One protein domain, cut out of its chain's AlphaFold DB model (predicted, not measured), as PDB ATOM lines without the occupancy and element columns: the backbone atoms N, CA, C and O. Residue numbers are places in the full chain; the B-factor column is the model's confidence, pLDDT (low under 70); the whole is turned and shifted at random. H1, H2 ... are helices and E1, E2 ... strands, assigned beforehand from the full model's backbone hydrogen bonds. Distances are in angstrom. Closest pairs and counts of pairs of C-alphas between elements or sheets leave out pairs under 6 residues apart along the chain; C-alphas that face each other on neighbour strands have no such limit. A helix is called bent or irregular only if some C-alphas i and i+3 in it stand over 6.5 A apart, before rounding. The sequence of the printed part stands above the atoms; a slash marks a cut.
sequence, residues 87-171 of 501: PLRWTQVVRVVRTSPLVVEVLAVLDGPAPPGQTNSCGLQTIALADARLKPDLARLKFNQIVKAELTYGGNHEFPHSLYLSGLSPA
ATOM      1  N   PRO A  87     143.699 145.315 -24.588       74.69
ATOM      2  CA  PRO A  87     143.126 145.628 -23.290       74.69
ATOM      3  C   PRO A  87     144.224 145.624 -22.228       74.69
ATOM      4  O   PRO A  87     145.003 144.672 -22.127       74.69
ATOM      5  N   LEU A  88     144.264 146.684 -21.431       81.38
ATOM      6  CA  LEU A  88     145.141 146.782 -20.275       81.38
ATOM      7  C   LEU A  88     144.445 146.100 -19.105       81.38
ATOM      8  O   LEU A  88     143.285 146.387 -18.816       81.38
ATOM      9  N   ARG A  89     145.149 145.187 -18.439       84.88
ATOM     10  CA  ARG A  89     144.632 144.453 -17.282       84.88
ATOM     11  C   ARG A  89     145.552 144.647 -16.101       84.88
ATOM     12  O   ARG A  89     146.771 144.592 -16.255       84.88
ATOM     13  N   TRP A  90     144.960 144.839 -14.937       86.19
ATOM     14  CA  TRP A  90     145.692 144.934 -13.686       86.19
ATOM     15  C   TRP A  90     144.860 144.378 -12.547       86.19
ATOM     16  O   TRP A  90     143.655 144.132 -12.667       86.19
ATOM     17  N   THR A  91     145.521 144.153 -11.426       88.06
ATOM     18  CA  THR A  91     144.879 143.604 -10.246       88.06
ATOM     19  C   THR A  91     145.189 144.430  -9.021       88.06
ATOM     20  O   THR A  91     146.314 144.882  -8.818       88.06
ATOM     21  N   GLN A  92     144.177 144.605  -8.182       88.62
ATOM     22  CA  GLN A  92     144.257 145.410  -6.976       88.62
ATOM     23  C   GLN A  92     143.554 144.731  -5.802       88.62
ATOM     24  O   GLN A  92     142.594 143.981  -5.976       88.62
ATOM     25  N   VAL A  93     144.040 144.991  -4.593       87.38
ATOM     26  CA  VAL A  93     143.369 144.630  -3.343       87.38
ATOM     27  C   VAL A  93     142.538 145.819  -2.911       87.38
ATOM     28  O   VAL A  93     143.061 146.925  -2.768       87.38
ATOM     29  N   VAL A  94     141.247 145.590  -2.701       88.50
ATOM     30  CA  VAL A  94     140.294 146.650  -2.400       88.50
ATOM     31  C   VAL A  94     139.427 146.304  -1.200       88.50
ATOM     32  O   VAL A  94     139.109 145.140  -0.965       88.50
ATOM     33  N   ARG A  95     139.013 147.326  -0.454       87.44
ATOM     34  CA  ARG A  95     137.981 147.243   0.581       87.44
ATOM     35  C   ARG A  95     136.658 147.731   0.008       87.44
ATOM     36  O   ARG A  95     136.594 148.822  -0.548       87.44
ATOM     37  N   VAL A  96     135.591 146.953   0.150       86.06
ATOM     38  CA  VAL A  96     134.250 147.351  -0.294       86.06
ATOM     39  C   VAL A  96     133.692 148.414   0.650       86.06
ATOM     40  O   VAL A  96     133.506 148.166   1.838       86.06
ATOM     41  N   VAL A  97     133.404 149.595   0.112       83.38
ATOM     42  CA  VAL A  97     132.912 150.768   0.854       83.38
ATOM     43  C   VAL A  97     131.419 151.003   0.593       83.38
ATOM     44  O   VAL A  97     130.689 151.461   1.470       83.38
ATOM     45  N   ARG A  98     130.930 150.615  -0.588       81.31
ATOM     46  CA  ARG A  98     129.509 150.603  -0.953       81.31
ATOM     47  C   ARG A  98     129.265 149.516  -1.996       81.31
ATOM     48  O   ARG A  98     130.113 149.303  -2.852       81.31
ATOM     49  N   THR A  99     128.124 148.834  -1.944       80.06
ATOM     50  CA  THR A  99     127.784 147.757  -2.894       80.06
ATOM     51  C   THR A  99     126.921 148.222  -4.068       80.06
ATOM     52  O   THR A  99     126.931 147.575  -5.111       80.06
ATOM     53  N   SER A 100     126.199 149.340  -3.929       70.69
ATOM     54  CA  SER A 100     125.390 149.925  -5.003       70.69
ATOM     55  C   SER A 100     125.341 151.464  -4.920       70.69
ATOM     56  O   SER A 100     124.829 151.995  -3.928       70.69
ATOM     57  N   PRO A 101     125.884 152.198  -5.914       74.94
ATOM     58  CA  PRO A 101     126.857 151.697  -6.894       74.94
ATOM     59  C   PRO A 101     128.081 151.096  -6.180       74.94
ATOM     60  O   PRO A 101     128.338 151.412  -5.014       74.94
ATOM     61  N   LEU A 102     128.824 150.214  -6.857       80.31
ATOM     62  CA  LEU A 102     130.011 149.598  -6.266       80.31
ATOM     63  C   LEU A 102     131.097 150.663  -6.065       80.31
ATOM     64  O   LEU A 102     131.680 151.161  -7.027       80.31
ATOM     65  N   VAL A 103     131.375 150.991  -4.806       83.50
ATOM     66  CA  VAL A 103     132.481 151.860  -4.399       83.50
ATOM     67  C   VAL A 103     133.455 151.026  -3.594       83.50
ATOM     68  O   VAL A 103     133.083 150.360  -2.623       83.50
ATOM     69  N   VAL A 104     134.715 151.082  -3.990       85.44
ATOM     70  CA  VAL A 104     135.799 150.364  -3.339       85.44
ATOM     71  C   VAL A 104     136.907 151.333  -2.962       85.44
ATOM     72  O   VAL A 104     137.128 152.332  -3.635       85.44
ATOM     73  N   GLU A 105     137.613 151.050  -1.883       85.94
ATOM     74  CA  GLU A 105     138.881 151.692  -1.576       85.94
ATOM     75  C   GLU A 105     140.018 150.782  -2.022       85.94
ATOM     76  O   GLU A 105     140.131 149.654  -1.547       85.94
ATOM     77  N   VAL A 106     140.881 151.275  -2.898       86.62
ATOM     78  CA  VAL A 106     142.076 150.560  -3.332       86.62
ATOM     79  C   VAL A 106     143.154 150.660  -2.258       86.62
ATOM     80  O   VAL A 106     143.663 151.747  -1.979       86.62
ATOM     81  N   LEU A 107     143.484 149.510  -1.667       82.44
ATOM     82  CA  LEU A 107     144.472 149.369  -0.599       82.44
ATOM     83  C   LEU A 107     145.852 148.969  -1.135       82.44
ATOM     84  O   LEU A 107     146.863 149.321  -0.537       82.44
ATOM     85  N   ALA A 108     145.917 148.230  -2.243       82.62
ATOM     86  CA  ALA A 108     147.169 147.914  -2.929       82.62
ATOM     87  C   ALA A 108     146.932 147.622  -4.410       82.62
ATOM     88  O   ALA A 108     145.892 147.083  -4.784       82.62
ATOM     89  N   VAL A 109     147.937 147.908  -5.231       82.56
ATOM     90  CA  VAL A 109     147.987 147.520  -6.645       82.56
ATOM     91  C   VAL A 109     149.045 146.437  -6.766       82.56
ATOM     92  O   VAL A 109     150.170 146.632  -6.310       82.56
ATOM     93  N   LEU A 110     148.657 145.278  -7.289       78.38
ATOM     94  CA  LEU A 110     149.486 144.075  -7.283       78.38
ATOM     95  C   LEU A 110     150.297 143.943  -8.564       78.38
ATOM     96  O   LEU A 110     151.515 143.851  -8.502       78.38
ATOM     97  N   ASP A 111     149.617 143.972  -9.707       72.50
ATOM     98  CA  ASP A 111     150.193 143.661 -11.013       72.50
ATOM     99  C   ASP A 111     149.500 144.481 -12.097       72.50
ATOM    100  O   ASP A 111     148.297 144.721 -11.994       72.50
ATOM    101  N   GLY A 112     150.228 144.828 -13.161       63.44
ATOM    102  CA  GLY A 112     149.690 145.428 -14.386       63.44
ATOM    103  C   GLY A 112     150.134 146.877 -14.636       63.44
ATOM    104  O   GLY A 112     150.528 147.582 -13.707       63.44
ATOM    105  N   PRO A 113     150.118 147.332 -15.901       63.03
ATOM    106  CA  PRO A 113     150.476 148.702 -16.248       63.03
ATOM    107  C   PRO A 113     149.443 149.687 -15.687       63.03
ATOM    108  O   PRO A 113     148.238 149.458 -15.797       63.03
ATOM    109  N   ALA A 114     149.910 150.808 -15.131       57.44
ATOM    110  CA  ALA A 114     149.026 151.926 -14.822       57.44
ATOM    111  C   ALA A 114     148.383 152.426 -16.132       57.44
ATOM    112  O   ALA A 114     149.111 152.659 -17.105       57.44
ATOM    113  N   PRO A 115     147.049 152.584 -16.203       55.44
ATOM    114  CA  PRO A 115     146.413 153.162 -17.378       55.44
ATOM    115  C   PRO A 115     146.972 154.565 -17.657       55.44
ATOM    116  O   PRO A 115     147.214 155.320 -16.708       55.44
ATOM    117  N   PRO A 116     147.139 154.966 -18.928       45.84
ATOM    118  CA  PRO A 116     147.509 156.339 -19.255       45.84
ATOM    119  C   PRO A 116     146.492 157.316 -18.641       45.84
ATOM    120  O   PRO A 116     145.287 157.176 -18.831       45.84
ATOM    121  N   GLY A 117     146.978 158.283 -17.856       47.66
ATOM    122  CA  GLY A 117     146.144 159.271 -17.161       47.66
ATOM    123  C   GLY A 117     145.591 158.845 -15.791       47.66
ATOM    124  O   GLY A 117     145.012 159.684 -15.107       47.66
ATOM    125  N   GLN A 118     145.797 157.601 -15.342       51.81
ATOM    126  CA  GLN A 118     145.528 157.189 -13.956       51.81
ATOM    127  C   GLN A 118     146.839 157.110 -13.168       51.81
ATOM    128  O   GLN A 118     147.359 156.032 -12.893       51.81
ATOM    129  N   THR A 119     147.381 158.268 -12.790       43.53
ATOM    130  CA  THR A 119     148.572 158.350 -11.926       43.53
ATOM    131  C   THR A 119     148.283 157.964 -10.472       43.53
ATOM    132  O   THR A 119     149.213 157.720  -9.715       43.53
ATOM    133  N   ASN A 120     147.007 157.843 -10.083       54.97
ATOM    134  CA  ASN A 120     146.590 157.617  -8.701       54.97
ATOM    135  C   ASN A 120     145.480 156.555  -8.594       54.97
ATOM    136  O   ASN A 120     144.321 156.873  -8.349       54.97
ATOM    137  N   SER A 121     145.836 155.278  -8.753       64.38
ATOM    138  CA  SER A 121     144.922 154.132  -8.584       64.38
ATOM    139  C   SER A 121     144.558 153.830  -7.123       64.38
ATOM    140  O   SER A 121     143.679 153.019  -6.867       64.38
ATOM    141  N   CYS A 122     145.200 154.483  -6.154       76.00
ATOM    142  CA  CYS A 122     144.937 154.294  -4.727       76.00
ATOM    143  C   CYS A 122     143.798 155.182  -4.214       76.00
ATOM    144  O   CYS A 122     143.681 156.336  -4.629       76.00
ATOM    145  N   GLY A 123     143.040 154.712  -3.216       77.56
ATOM    146  CA  GLY A 123     141.925 155.450  -2.601       77.56
ATOM    147  C   GLY A 123     140.547 155.039  -3.129       77.56
ATOM    148  O   GLY A 123     140.383 153.940  -3.650       77.56
ATOM    149  N   LEU A 124     139.529 155.888  -2.941       80.31
ATOM    150  CA  LEU A 124     138.154 155.562  -3.336       80.31
ATOM    151  C   LEU A 124     137.975 155.562  -4.856       80.31
ATOM    152  O   LEU A 124     138.229 156.568  -5.516       80.31
ATOM    153  N   GLN A 125     137.421 154.473  -5.371       79.75
ATOM    154  CA  GLN A 125     137.097 154.257  -6.769       79.75
ATOM    155  C   GLN A 125     135.654 153.768  -6.894       79.75
ATOM    156  O   GLN A 125     135.236 152.842  -6.198       79.75
ATOM    157  N   THR A 126     134.898 154.369  -7.808       78.06
ATOM    158  CA  THR A 126     133.591 153.842  -8.211       78.06
ATOM    159  C   THR A 126     133.776 152.951  -9.428       78.06
ATOM    160  O   THR A 126     134.395 153.352 -10.413       78.06
ATOM    161  N   ILE A 127     133.233 151.743  -9.364       77.62
ATOM    162  CA  ILE A 127     133.249 150.780 -10.459       77.62
ATOM    163  C   ILE A 127     131.844 150.762 -11.055       77.62
ATOM    164  O   ILE A 127     130.914 150.210 -10.471       77.62
ATOM    165  N   ALA A 128     131.694 151.410 -12.211       73.38
ATOM    166  CA  ALA A 128     130.404 151.541 -12.886       73.38
ATOM    167  C   ALA A 128     130.033 150.301 -13.716       73.38
ATOM    168  O   ALA A 128     128.853 150.011 -13.890       73.38
ATOM    169  N   LEU A 129     131.034 149.568 -14.213       76.25
ATOM    170  CA  LEU A 129     130.854 148.432 -15.112       76.25
ATOM    171  C   LEU A 129     131.512 147.179 -14.542       76.25
ATOM    172  O   LEU A 129     132.620 147.226 -14.003       76.25
ATOM    173  N   ALA A 130     130.847 146.044 -14.718       80.62
ATOM    174  CA  ALA A 130     131.377 144.737 -14.370       80.62
ATOM    175  C   ALA A 130     130.962 143.697 -15.413       80.62
ATOM    176  O   ALA A 130     129.907 143.794 -16.040       80.62
ATOM    177  N   ASP A 131     131.793 142.677 -15.576       77.81
ATOM    178  CA  ASP A 131     131.454 141.486 -16.343       77.81
ATOM    179  C   ASP A 131     130.187 140.832 -15.764       77.81
ATOM    180  O   ASP A 131     130.099 140.592 -14.555       77.81
ATOM    181  N   ALA A 132     129.206 140.506 -16.616       75.56
ATOM    182  CA  ALA A 132     127.959 139.862 -16.194       75.56
ATOM    183  C   ALA A 132     128.190 138.590 -15.377       75.56
ATOM    184  O   ALA A 132     127.371 138.259 -14.516       75.56
ATOM    185  N   ARG A 133     129.288 137.871 -15.641       81.69
ATOM    186  CA  ARG A 133     129.643 136.640 -14.926       81.69
ATOM    187  C   ARG A 133     129.858 136.875 -13.432       81.69
ATOM    188  O   ARG A 133     129.625 135.959 -12.655       81.69
ATOM    189  N   LEU A 134     130.217 138.096 -13.033       80.69
ATOM    190  CA  LEU A 134     130.433 138.479 -11.636       80.69
ATOM    191  C   LEU A 134     129.148 138.861 -10.904       80.69
ATOM    192  O   LEU A 134     129.191 139.112  -9.703       80.69
ATOM    193  N   LYS A 135     127.990 138.903 -11.576       80.81
ATOM    194  CA  LYS A 135     126.708 139.256 -10.942       80.81
ATOM    195  C   LYS A 135     126.429 138.471  -9.643       80.81
ATOM    196  O   LYS A 135     126.006 139.108  -8.674       80.81
ATOM    197  N   PRO A 136     126.672 137.145  -9.559       81.44
ATOM    198  CA  PRO A 136     126.483 136.396  -8.316       81.44
ATOM    199  C   PRO A 136     127.445 136.823  -7.201       81.44
ATOM    200  O   PRO A 136     127.037 136.895  -6.042       81.44
ATOM    201  N   ASP A 137     128.699 137.123  -7.541       84.38
ATOM    202  CA  ASP A 137     129.727 137.506  -6.571       84.38
ATOM    203  C   ASP A 137     129.508 138.934  -6.063       84.38
ATOM    204  O   ASP A 137     129.575 139.185  -4.860       84.38
ATOM    205  N   LEU A 138     129.136 139.854  -6.958       84.81
ATOM    206  CA  LEU A 138     128.768 141.232  -6.629       84.81
ATOM    207  C   LEU A 138     127.588 141.295  -5.655       84.81
ATOM    208  O   LEU A 138     127.620 142.072  -4.704       84.81
ATOM    209  N   ALA A 139     126.578 140.441  -5.843       83.12
ATOM    210  CA  ALA A 139     125.420 140.365  -4.951       83.12
ATOM    211  C   ALA A 139     125.770 139.870  -3.533       83.12
ATOM    212  O   ALA A 139     124.988 140.060  -2.603       83.12
ATOM    213  N   ARG A 140     126.929 139.223  -3.360       86.94
ATOM    214  CA  ARG A 140     127.411 138.688  -2.077       86.94
ATOM    215  C   ARG A 140     128.407 139.603  -1.376       86.94
ATOM    216  O   ARG A 140     128.776 139.308  -0.237       86.94
ATOM    217  N   LEU A 141     128.845 140.678  -2.035       85.75
ATOM    218  CA  LEU A 141     129.775 141.630  -1.448       85.75
ATOM    219  C   LEU A 141     129.184 142.264  -0.190       85.75
ATOM    220  O   LEU A 141     128.010 142.633  -0.142       85.75
ATOM    221  N   LYS A 142     130.025 142.417   0.830       85.00
ATOM    222  CA  LYS A 142     129.667 143.078   2.085       85.00
ATOM    223  C   LYS A 142     130.504 144.325   2.285       85.00
ATOM    224  O   LYS A 142     131.659 144.384   1.874       85.00
ATOM    225  N   PHE A 143     129.930 145.303   2.973       81.25
ATOM    226  CA  PHE A 143     130.683 146.448   3.466       81.25
ATOM    227  C   PHE A 143     131.904 145.994   4.284       81.25
ATOM    228  O   PHE A 143     131.831 145.005   5.017       81.25
ATOM    229  N   ASN A 144     133.021 146.703   4.135       79.31
ATOM    230  CA  ASN A 144     134.339 146.397   4.694       79.31
ATOM    231  C   ASN A 144     134.961 145.058   4.266       79.31
ATOM    232  O   ASN A 144     136.040 144.708   4.745       79.31
ATOM    233  N   GLN A 145     134.351 144.316   3.339       85.81
ATOM    234  CA  GLN A 145     134.970 143.108   2.808       85.81
ATOM    235  C   GLN A 145     136.209 143.473   1.987       85.81
ATOM    236  O   GLN A 145     136.144 144.331   1.107       85.81
ATOM    237  N   ILE A 146     137.329 142.801   2.258       86.50
ATOM    238  CA  ILE A 146     138.548 142.935   1.459       86.50
ATOM    239  C   ILE A 146     138.542 141.858   0.374       86.50
ATOM    240  O   ILE A 146     138.388 140.667   0.653       86.50
ATOM    241  N   VAL A 147     138.699 142.286  -0.873       89.94
ATOM    242  CA  VAL A 147     138.655 141.437  -2.065       89.94
ATOM    243  C   VAL A 147     139.789 141.802  -3.011       89.94
ATOM    244  O   VAL A 147     140.283 142.929  -3.022       89.94
ATOM    245  N   LYS A 148     140.211 140.837  -3.818       90.75
ATOM    246  CA  LYS A 148     141.084 141.060  -4.965       90.75
ATOM    247  C   LYS A 148     140.190 141.333  -6.176       90.75
ATOM    248  O   LYS A 148     139.358 140.501  -6.535       90.75
ATOM    249  N   ALA A 149     140.335 142.517  -6.757       89.88
ATOM    250  CA  ALA A 149     139.584 142.993  -7.909       89.88
ATOM    251  C   ALA A 149     140.498 143.055  -9.136       89.88
ATOM    252  O   ALA A 149     141.542 143.709  -9.113       89.88
ATOM    253  N   GLU A 150     140.093 142.378 -10.203       89.94
ATOM    254  CA  GLU A 150     140.750 142.437 -11.504       89.94
ATOM    255  C   GLU A 150     140.018 143.450 -12.373       89.94
ATOM    256  O   GLU A 150     138.811 143.337 -12.606       89.94
ATOM    257  N   LEU A 151     140.760 144.446 -12.836       87.00
ATOM    258  CA  LEU A 151     140.246 145.527 -13.653       87.00
ATOM    259  C   LEU A 151     140.794 145.411 -15.069       87.00
ATOM    260  O   LEU A 151     141.956 145.058 -15.284       87.00
ATOM    261  N   THR A 152     139.941 145.744 -16.030       81.88
ATOM    262  CA  THR A 152     140.311 145.841 -17.436       81.88
ATOM    263  C   THR A 152     139.924 147.215 -17.977       81.88
ATOM    264  O   THR A 152     138.816 147.698 -17.742       81.88
ATOM    265  N   TYR A 153     140.846 147.839 -18.707       79.12
ATOM    266  CA  TYR A 153     140.625 149.052 -19.488       79.12
ATOM    267  C   TYR A 153     140.781 148.734 -20.974       79.12
ATOM    268  O   TYR A 153     141.754 148.093 -21.383       79.12
ATOM    269  N   GLY A 154     139.828 149.188 -21.784       68.19
ATOM    270  CA  GLY A 154     139.784 148.857 -23.206       68.19
ATOM    271  C   GLY A 154     139.360 147.409 -23.482       68.19
ATOM    272  O   GLY A 154     139.020 146.635 -22.586       68.19
ATOM    273  N   GLY A 155     139.317 147.040 -24.764       61.53
ATOM    274  CA  GLY A 155     138.855 145.718 -25.213       61.53
ATOM    275  C   GLY A 155     137.333 145.531 -25.255       61.53
ATOM    276  O   GLY A 155     136.874 144.439 -25.577       61.53
ATOM    277  N   ASN A 156     136.553 146.578 -24.972       60.94
ATOM    278  CA  ASN A 156     135.123 146.628 -25.265       60.94
ATOM    279  C   ASN A 156     134.896 147.557 -26.468       60.94
ATOM    280  O   ASN A 156     135.226 148.733 -26.398       60.94
ATOM    281  N   HIS A 157     134.343 147.044 -27.571       58.91
ATOM    282  CA  HIS A 157     134.069 147.857 -28.763       58.91
ATOM    283  C   HIS A 157     132.988 148.927 -28.542       58.91
ATOM    284  O   HIS A 157     133.015 149.950 -29.219       58.91
ATOM    285  N   GLU A 158     132.055 148.693 -27.621       54.06
ATOM    286  CA  GLU A 158     130.966 149.614 -27.273       54.06
ATOM    287  C   GLU A 158     131.429 150.681 -26.273       54.06
ATOM    288  O   GLU A 158     131.035 151.841 -26.361       54.06
ATOM    289  N   PHE A 159     132.359 150.314 -25.385       63.34
ATOM    290  CA  PHE A 159     132.944 151.211 -24.389       63.34
ATOM    291  C   PHE A 159     134.485 151.171 -24.412       63.34
ATOM    292  O   PHE A 159     135.110 150.754 -23.431       63.34
ATOM    293  N   PRO A 160     135.129 151.608 -25.511       61.50
ATOM    294  CA  PRO A 160     136.571 151.432 -25.725       61.50
ATOM    295  C   PRO A 160     137.447 152.167 -24.706       61.50
ATOM    296  O   PRO A 160     138.588 151.773 -24.488       61.50
ATOM    297  N   HIS A 161     136.903 153.181 -24.034       69.00
ATOM    298  CA  HIS A 161     137.599 153.977 -23.019       69.00
ATOM    299  C   HIS A 161     137.057 153.760 -21.604       69.00
ATOM    300  O   HIS A 161     137.264 154.596 -20.726       69.00
ATOM    301  N   SER A 162     136.319 152.672 -21.366       68.25
ATOM    302  CA  SER A 162     135.770 152.391 -20.040       68.25
ATOM    303  C   SER A 162     136.596 151.383 -19.258       68.25
ATOM    304  O   SER A 162     137.144 150.418 -19.792       68.25
ATOM    305  N   LEU A 163     136.632 151.627 -17.953       75.44
ATOM    306  CA  LEU A 163     137.109 150.703 -16.943       75.44
ATOM    307  C   LEU A 163     135.976 149.753 -16.542       75.44
ATOM    308  O   LEU A 163     134.880 150.218 -16.227       75.44
ATOM    309  N   TYR A 164     136.249 148.454 -16.459       79.56
ATOM    310  CA  TYR A 164     135.299 147.497 -15.894       79.56
ATOM    311  C   TYR A 164     135.974 146.438 -15.020       79.56
ATOM    312  O   TYR A 164     137.153 146.115 -15.183       79.56
ATOM    313  N   LEU A 165     135.199 145.891 -14.086       84.94
ATOM    314  CA  LEU A 165     135.596 144.767 -13.244       84.94
ATOM    315  C   LEU A 165     135.458 143.457 -14.024       84.94
ATOM    316  O   LEU A 165     134.352 143.070 -14.398       84.94
ATOM    317  N   SER A 166     136.577 142.779 -14.266       84.81
ATOM    318  CA  SER A 166     136.645 141.519 -15.018       84.81
ATOM    319  C   SER A 166     136.782 140.283 -14.131       84.81
ATOM    320  O   SER A 166     136.498 139.176 -14.583       84.81
ATOM    321  N   GLY A 167     137.192 140.459 -12.873       87.06
ATOM    322  CA  GLY A 167     137.357 139.369 -11.917       87.06
ATOM    323  C   GLY A 167     137.239 139.842 -10.473       87.06
ATOM    324  O   GLY A 167     137.594 140.975 -10.141       87.06
ATOM    325  N   LEU A 168     136.737 138.964  -9.609       90.19
ATOM    326  CA  LEU A 168     136.613 139.205  -8.178       90.19
ATOM    327  C   LEU A 168     136.953 137.919  -7.426       90.19
ATOM    328  O   LEU A 168     136.410 136.859  -7.724       90.19
ATOM    329  N   SER A 169     137.844 138.003  -6.445       89.69
ATOM    330  CA  SER A 169     138.187 136.868  -5.586       89.69
ATOM    331  C   SER A 169     138.401 137.317  -4.138       89.69
ATOM    332  O   SER A 169     138.697 138.490  -3.891       89.69
ATOM    333  N   PRO A 170     138.235 136.426  -3.144       82.69
ATOM    334  CA  PRO A 170     138.578 136.746  -1.764       82.69
ATOM    335  C   PRO A 170     140.051 137.153  -1.655       82.69
ATOM    336  O   PRO A 170     140.924 136.490  -2.215       82.69
ATOM    337  N   ALA A 171     140.342 138.222  -0.915       75.50
ATOM    338  CA  ALA A 171     141.718 138.487  -0.520       75.50
ATOM    339  C   ALA A 171     142.121 137.469   0.557       75.50
ATOM    340  O   ALA A 171     141.345 137.201   1.477       75.50
TER     341      ALA A 171
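This is residues 87 to 171 of the 501 residues of an uncharacterized protein of Paludibaculum fermentans (UniProt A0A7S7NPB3). One sheet of five antiparallel strands, strongly twisted and bent, wraps into a small, only partly closed barrel, with its edge strands E3 and E5 coming near each other at Ile 127 and Tyr 164. The short helix H1 packs on E5. The 85 printed residues hold E1, E2, E3, H1, E4 and E5 along the chain; the sheet's order is E3, E2, E1, E4, E5, and the class is mostly strand. The whole is compact, with a radius of gyration of the C-alphas of 11.9 A and spans of 30 by 25 by 18 A.

E1, residues 88 to 99, begins at C-alpha 88 (145.141, 146.782, -20.275), spans 24.6 A and bends by 92 degrees at residue 96. E2, residues 102 to 111, spans 21.6 A and bends by 80 degrees at residue 107. E3 is residues 123 to 127, 12.6 A. H1, residues 132 to 138, 9.7 A, is irregular: C-alphas 133 and 136 are 7.3 A apart. E4, residues 146 to 153, spans 21.9 A. E5, residues 163 to 170, spans 20.7 A and ends at C-alpha 170 (138.578, 136.746, -1.764).

E1 and E2 form a hairpin, with N 95 and O 105 2.8 A apart. E1, E2 and E3 make a meander, each strand the antiparallel neighbour of the one before; N 125 and O 104 are 2.8 A apart. E1 and E4 are antiparallel, with N 92 and O 149 2.9 A apart. The hairpin E4 and E5 has N 150 and O 167 2.9 A apart. The closest C-alphas of E3 and E5, Ile 127 and Tyr 164, are 6.7 A apart. H1 is on the sheet at a height over the sheet of 7.6 A, only just over E5 with 3 of its 7 C-alphas, and slantwise to the strands at 41 degrees to E5 on the local plane; their closest C-alphas, Leu 134 and Gly 167, are 7.0 A apart. In H1, 1 of 3 O i to N i+4 pairs and 2 of 4 O i to N i+3 pairs are within hydrogen-bond range.

The C-alphas farthest apart, Asn 144 and His 157, are 33.5 A apart. The printed part has no cut. The link E2 to E3 is long. Mean pLDDT of the printed part is 77.1, with residues 112 to 121 and 154 to 162 under 70.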